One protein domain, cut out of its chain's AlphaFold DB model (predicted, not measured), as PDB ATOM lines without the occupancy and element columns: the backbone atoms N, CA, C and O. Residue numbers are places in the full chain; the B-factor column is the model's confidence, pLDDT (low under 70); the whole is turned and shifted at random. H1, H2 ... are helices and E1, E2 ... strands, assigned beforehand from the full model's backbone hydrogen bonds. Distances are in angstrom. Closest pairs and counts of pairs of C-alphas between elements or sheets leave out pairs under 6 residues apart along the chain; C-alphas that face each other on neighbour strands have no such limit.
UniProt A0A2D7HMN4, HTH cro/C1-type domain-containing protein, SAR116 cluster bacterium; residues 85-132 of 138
ATOM      1  N   PHE A  85     -29.205   7.970 -43.098       84.50
ATOM      2  CA  PHE A  85     -28.586   8.346 -41.824       84.50
ATOM      3  C   PHE A  85     -27.587   7.252 -41.430       84.50
ATOM      4  O   PHE A  85     -27.922   6.264 -40.772       84.50
ATOM      5  N   GLN A  86     -26.353   7.386 -41.912       85.69
ATOM      6  CA  GLN A  86     -25.284   6.409 -41.713       85.69
ATOM      7  C   GLN A  86     -24.180   6.991 -40.838       85.69
ATOM      8  O   GLN A  86     -23.839   8.170 -40.936       85.69
ATOM      9  N   ARG A  87     -23.611   6.128 -39.999       88.25
ATOM     10  CA  ARG A  87     -22.468   6.424 -39.146       88.25
ATOM     11  C   ARG A  87     -21.426   5.334 -39.310       88.25
ATOM     12  O   ARG A  87     -21.763   4.153 -39.380       88.25
ATOM     13  N   THR A  88     -20.169   5.735 -39.408       87.06
ATOM     14  CA  THR A  88     -19.036   4.817 -39.525       87.06
ATOM     15  C   THR A  88     -17.940   5.277 -38.579       87.06
ATOM     16  O   THR A  88     -17.414   6.382 -38.714       87.06
ATOM     17  N   PHE A  89     -17.612   4.435 -37.604       84.19
ATOM     18  CA  PHE A  89     -16.578   4.708 -36.610       84.19
ATOM     19  C   PHE A  89     -15.205   4.346 -37.171       84.19
ATOM     20  O   PHE A  89     -15.035   3.299 -37.796       84.19
ATOM     21  N   HIS A  90     -14.211   5.206 -36.963       80.94
ATOM     22  CA  HIS A  90     -12.878   4.970 -37.499       80.94
ATOM     23  C   HIS A  90     -12.095   3.980 -36.619       80.94
ATOM     24  O   HIS A  90     -11.591   4.334 -35.555       80.94
ATOM     25  N   GLU A  91     -11.896   2.751 -37.101       75.94
ATOM     26  CA  GLU A  91     -11.284   1.653 -36.327       75.94
ATOM     27  C   GLU A  91      -9.887   1.970 -35.766       75.94
ATOM     28  O   GLU A  91      -9.561   1.611 -34.640       75.94
ATOM     29  N   ARG A  92      -9.043   2.658 -36.548       73.94
ATOM     30  CA  ARG A  92      -7.634   2.926 -36.185       73.94
ATOM     31  C   ARG A  92      -7.391   4.286 -35.527       73.94
ATOM     32  O   ARG A  92      -6.255   4.604 -35.194       73.94
ATOM     33  N   LYS A  93      -8.429   5.114 -35.400       74.19
ATOM     34  CA  LYS A  93      -8.347   6.463 -34.828       74.19
ATOM     35  C   LYS A  93      -9.552   6.650 -33.908       74.19
ATOM     36  O   LYS A  93     -10.590   7.137 -34.359       74.19
ATOM     37  N   PRO A  94      -9.427   6.218 -32.643       70.06
ATOM     38  CA  PRO A  94     -10.476   6.400 -31.651       70.06
ATOM     39  C   PRO A  94     -10.880   7.881 -31.556       70.06
ATOM     40  O   PRO A  94     -10.027   8.761 -31.672       70.06
ATOM     41  N   GLY A  95     -12.174   8.159 -31.398       75.25
ATOM     42  CA  GLY A  95     -12.729   9.520 -31.340       75.25
ATOM     43  C   GLY A  95     -13.159  10.132 -32.684       75.25
ATOM     44  O   GLY A  95     -13.825  11.162 -32.685       75.25
ATOM     45  N   TYR A  96     -12.848   9.507 -33.827       81.31
ATOM     46  CA  TYR A  96     -13.324   9.939 -35.149       81.31
ATOM     47  C   TYR A  96     -14.530   9.129 -35.654       81.31
ATOM     48  O   TYR A  96     -14.452   7.910 -35.823       81.31
ATOM     49  N   VAL A  97     -15.622   9.819 -35.987       86.12
ATOM     50  CA  VAL A  97     -16.828   9.245 -36.605       86.12
ATOM     51  C   VAL A  97     -17.143   9.971 -37.915       86.12
ATOM     52  O   VAL A  97     -17.066  11.196 -37.993       86.12
ATOM     53  N   ASN A  98     -17.482   9.222 -38.963       88.19
ATOM     54  CA  ASN A  98     -18.045   9.771 -40.194       88.19
ATOM     55  C   ASN A  98     -19.573   9.704 -40.122       88.19
ATOM     56  O   ASN A  98     -20.122   8.640 -39.841       88.19
ATOM     57  N   LEU A  99     -20.240  10.827 -40.391       90.69
ATOM     58  CA  LEU A  99     -21.694  10.917 -40.473       90.69
ATOM     59  C   LEU A  99     -22.092  11.243 -41.912       90.69
ATOM     60  O   LEU A  99     -21.655  12.252 -42.467       90.69
ATOM     61  N   LYS A 100     -22.947  10.406 -42.502       90.44
ATOM     62  CA  LYS A 100     -23.578  10.655 -43.799       90.44
ATOM     63  C   LYS A 100     -25.074  10.829 -43.579       90.44
ATOM     64  O   LYS A 100     -25.778   9.858 -43.302       90.44
ATOM     65  N   ILE A 101     -25.520  12.076 -43.697       88.75
ATOM     66  CA  ILE A 101     -26.916  12.482 -43.549       88.75
ATOM     67  C   ILE A 101     -27.358  13.086 -44.877       88.75
ATOM     68  O   ILE A 101     -26.799  14.091 -45.308       88.75
ATOM     69  N   ASP A 102     -28.327  12.454 -45.529       84.31
ATOM     70  CA  ASP A 102     -28.869  12.895 -46.814       84.31
ATOM     71  C   ASP A 102     -30.374  12.608 -46.876       84.31
ATOM     72  O   ASP A 102     -30.825  11.564 -46.399       84.31
ATOM     73  N   GLY A 103     -31.145  13.533 -47.449       80.38
ATOM     74  CA  GLY A 103     -32.605  13.446 -47.558       80.38
ATOM     75  C   GLY A 103     -33.404  14.270 -46.536       80.38
ATOM     76  O   GLY A 103     -32.877  15.135 -45.834       80.38
ATOM     77  N   TRP A 104     -34.716  14.019 -46.488       77.00
ATOM     78  CA  TRP A 104     -35.695  14.777 -45.703       77.00
ATOM     79  C   TRP A 104     -36.161  13.988 -44.484       77.00
ATOM     80  O   TRP A 104     -36.841  12.975 -44.614       77.00
ATOM     81  N   PHE A 105     -35.866  14.488 -43.289       80.31
ATOM     82  CA  PHE A 105     -36.241  13.834 -42.037       80.31
ATOM     83  C   PHE A 105     -37.311  14.635 -41.302       80.31
ATOM     84  O   PHE A 105     -37.244  15.860 -41.197       80.31
ATOM     85  N   THR A 106     -38.286  13.938 -40.727       81.88
ATOM     86  CA  THR A 106     -39.200  14.541 -39.755       81.88
ATOM     87  C   THR A 106     -38.447  14.907 -38.474       81.88
ATOM     88  O   THR A 106     -37.459  14.265 -38.114       81.88
ATOM     89  N   LYS A 107     -38.964  15.888 -37.719       83.06
ATOM     90  CA  LYS A 107     -38.408  16.260 -36.403       83.06
ATOM     91  C   LYS A 107     -38.223  15.041 -35.491       83.06
ATOM     92  O   LYS A 107     -37.197  14.928 -34.834       83.06
ATOM     93  N   LYS A 108     -39.197  14.124 -35.478       85.31
ATOM     94  CA  LYS A 108     -39.132  12.889 -34.688       85.31
ATOM     95  C   LYS A 108     -37.974  11.992 -35.138       85.31
ATOM     96  O   LYS A 108     -37.168  11.611 -34.305       85.31
ATOM     97  N   GLN A 109     -37.837  11.735 -36.441       84.75
ATOM     98  CA  GLN A 109     -36.734  10.923 -36.975       84.75
ATOM     99  C   GLN A 109     -35.359  11.514 -36.649       84.75
ATOM    100  O   GLN A 109     -34.448  10.766 -36.320       84.75
ATOM    101  N   VAL A 110     -35.203  12.843 -36.714       88.56
ATOM    102  CA  VAL A 110     -33.942  13.500 -36.335       88.56
ATOM    103  C   VAL A 110     -33.625  13.258 -34.861       88.56
ATOM    104  O   VAL A 110     -32.502  12.881 -34.541       88.56
ATOM    105  N   LEU A 111     -34.607  13.445 -33.976       90.00
ATOM    106  CA  LEU A 111     -34.426  13.234 -32.539       90.00
ATOM    107  C   LEU A 111     -34.107  11.769 -32.217       90.00
ATOM    108  O   LEU A 111     -33.154  11.509 -31.487       90.00
ATOM    109  N   ASP A 112     -34.847  10.829 -32.805       88.88
ATOM    110  CA  ASP A 112     -34.646   9.391 -32.602       88.88
ATOM    111  C   ASP A 112     -33.249   8.957 -33.093       88.88
ATOM    112  O   ASP A 112     -32.508   8.285 -32.373       88.88
ATOM    113  N   ASN A 113     -32.840   9.404 -34.288       89.69
ATOM    114  CA  ASN A 113     -31.517   9.113 -34.848       89.69
ATOM    115  C   ASN A 113     -30.384   9.733 -34.022       89.69
ATOM    116  O   ASN A 113     -29.338   9.109 -33.845       89.69
ATOM    117  N   TYR A 114     -30.580  10.953 -33.517       90.12
ATOM    118  CA  TYR A 114     -29.599  11.629 -32.674       90.12
ATOM    119  C   TYR A 114     -29.441  10.929 -31.323       90.12
ATOM    120  O   TYR A 114     -28.319  10.686 -30.891       90.12
ATOM    121  N   GLN A 115     -30.547  10.536 -30.686       91.06
ATOM    122  CA  GLN A 115     -30.498   9.784 -29.434       91.06
ATOM    123  C   GLN A 115     -29.794   8.434 -29.615       91.06
ATOM    124  O   GLN A 115     -28.987   8.042 -28.776       91.06
ATOM    125  N   MET A 116     -30.058   7.743 -30.727       88.00
ATOM    126  CA  MET A 116     -29.360   6.506 -31.070       88.00
ATOM    127  C   MET A 116     -27.854   6.740 -31.268       88.00
ATOM    128  O   MET A 116     -27.057   5.979 -30.731       88.00
ATOM    129  N   LEU A 117     -27.459   7.810 -31.971       88.00
ATOM    130  CA  LEU A 117     -26.050   8.178 -32.143       88.00
ATOM    131  C   LEU A 117     -25.363   8.461 -30.801       88.00
ATOM    132  O   LEU A 117     -24.245   8.004 -30.595       88.00
ATOM    133  N   LEU A 118     -26.014   9.192 -29.890       87.12
ATOM    134  CA  LEU A 118     -25.464   9.451 -28.556       87.12
ATOM    135  C   LEU A 118     -25.235   8.152 -27.780       87.12
ATOM    136  O   LEU A 118     -24.148   7.952 -27.250       87.12
ATOM    137  N   ASN A 119     -26.211   7.240 -27.790       85.56
ATOM    138  CA  ASN A 119     -26.070   5.941 -27.131       85.56
ATOM    139  C   ASN A 119     -24.898   5.134 -27.723       85.56
ATOM    140  O   ASN A 119     -24.125   4.536 -26.981       85.56
ATOM    141  N   GLU A 120     -24.733   5.139 -29.051       83.88
ATOM    142  CA  GLU A 120     -23.612   4.465 -29.720       83.88
ATOM    143  C   GLU A 120     -22.259   5.107 -29.393       83.88
ATOM    144  O   GLU A 120     -21.273   4.394 -29.227       83.88
ATOM    145  N   LEU A 121     -22.198   6.438 -29.283       80.56
ATOM    146  CA  LEU A 121     -20.992   7.160 -28.876       80.56
ATOM    147  C   LEU A 121     -20.621   6.875 -27.413       80.56
ATOM    148  O   LEU A 121     -19.441   6.703 -27.120       80.56
ATOM    149  N   ASP A 122     -21.604   6.767 -26.517       76.31
ATOM    150  CA  ASP A 122     -21.390   6.402 -25.110       76.31
ATOM    151  C   ASP A 122     -20.929   4.940 -24.957       76.31
ATOM    152  O   ASP A 122     -20.071   4.617 -24.125       76.31
ATOM    153  N   GLU A 123     -21.480   4.032 -25.771       70.88
ATOM    154  CA  GLU A 123     -21.024   2.643 -25.863       70.88
ATOM    155  C   GLU A 123     -19.633   2.529 -26.500       70.88
ATOM    156  O   GLU A 123     -18.876   1.603 -26.170       70.88
ATOM    157  N   TRP A 124     -19.262   3.480 -27.361       69.75
ATOM    158  CA  TRP A 124     -17.954   3.564 -27.997       69.75
ATOM    159  C   TRP A 124     -16.873   4.036 -27.015       69.75
ATOM    160  O   TRP A 124     -16.300   5.121 -27.100       69.75
ATOM    161  N   LYS A 125     -16.553   3.161 -26.062       58.75
ATOM    162  CA  LYS A 125     -15.514   3.390 -25.059       58.75
ATOM    163  C   LYS A 125     -14.126   3.356 -25.694       58.75
ATOM    164  O   LYS A 125     -13.654   2.316 -26.160       58.75
ATOM    165  N   THR A 126     -13.428   4.484 -25.635       54.50
ATOM    166  CA  THR A 126     -11.991   4.575 -25.907       54.50
ATOM    167  C   THR A 126     -11.207   4.049 -24.702       54.50
ATOM    168  O   THR A 126     -11.340   4.591 -23.608       54.50
ATOM    169  N   SER A 127     -10.401   2.995 -24.870       51.31
ATOM    170  CA  SER A 127      -9.428   2.576 -23.845       51.31
ATOM    171  C   SER A 127      -8.036   3.125 -24.174       51.31
ATOM    172  O   SER A 127      -7.730   3.322 -25.352       51.31
ATOM    173  N   GLU A 128      -7.187   3.329 -23.159       48.28
ATOM    174  CA  GLU A 128      -5.793   3.794 -23.317       48.28
ATOM    175  C   GLU A 128      -4.953   2.910 -24.267       48.28
ATOM    176  O   GLU A 128      -3.977   3.383 -24.836       48.28
ATOM    177  N   ASN A 129      -5.379   1.662 -24.520       49.88
ATOM    178  CA  ASN A 129      -4.698   0.688 -25.383       49.88
ATOM    179  C   ASN A 129      -5.457   0.361 -26.694       49.88
ATOM    180  O   ASN A 129      -5.171  -0.653 -27.331       49.88
ATOM    181  N   GLY A 130      -6.432   1.180 -27.110       54.22
ATOM    182  CA  GLY A 130      -7.248   0.946 -28.317       54.22
ATOM    183  C   GLY A 130      -8.628   0.319 -28.048       54.22
ATOM    184  O   GLY A 130      -8.972  -0.019 -26.916       54.22
ATOM    185  N   ILE A 131      -9.474   0.236 -29.081       49.72
ATOM    186  CA  ILE A 131     -10.910  -0.101 -28.973       49.72
ATOM    187  C   ILE A 131     -11.105  -1.583 -28.592       49.72
ATOM    188  O   ILE A 131     -10.646  -2.468 -29.310       49.72
ATOM    189  N   LYS A 132     -11.853  -1.873 -27.512       47.31
ATOM    190  CA  LYS A 132     -12.434  -3.206 -27.253       47.31
ATOM    191  C   LYS A 132     -13.914  -3.189 -27.638       47.31
ATOM    192  O   LYS A 132     -14.738  -2.683 -26.881       47.31
TER     193      LYS A 132
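Overview. This is residues 85 to 132 of the 138 residues of the protein "HTH cro/C1-type domain-containing protein" of SAR116 cluster bacterium (UniProt A0A2D7HMN4). A hairpin of two strands, E1 and E2, makes one long thin layer, and the helix H1 runs lengthwise over one of its faces, loosely and mostly over E1. The link from E2 to H1 folds the backbone back at one end, and a hooked tail, residues 124 to 132, runs on beyond H1 at the other. The printed part has 48 residues, with E1, E2 and H1 in that order and an antiparallel sheet, E1 - E2. The class is mixed, helices and strands; the whole is loose, with a radius of gyration of the C-alphas of 12.7 A, and a rod spanning 40 by 17 by 11 A.

Along the chain. Find C-alpha 85 at (-28.586, 8.346, -41.824); from there E1 runs through residues 85 to 89, 13.6 A. E2, residues 97 to 102, begins at (-16.828, 9.245, -36.605) and covers 16.2 A. H1, residues 107 to 123, covers 24.5 A and ends at (-21.024, 2.643, -25.863).

Arrangement. Look first at the hairpin: E1 and E2 are antiparallel at 167 degrees, and C-alphas 87 and 99 face each other at 4.7 A. N 86 and O 100 are within hydrogen-bond range at 2.9 A, as are N 98 and O 88. Then look at Phe 85 of E1 and Asn 113 of H1, whose C-alphas are the closest of the two elements, 7.6 A apart. In H1 every O i to N i+4 pair is within hydrogen-bond range.

Size, cuts and confidence. The C-alphas farthest apart, those of Thr 106 and Asn 129, are 39.9 A apart. The printed part has no cut. The link from E1 to E2 is short and that from E2 to H1 is tight. The mean pLDDT of the printed part is 78.0; look for values under 70 at residues 124 to 132.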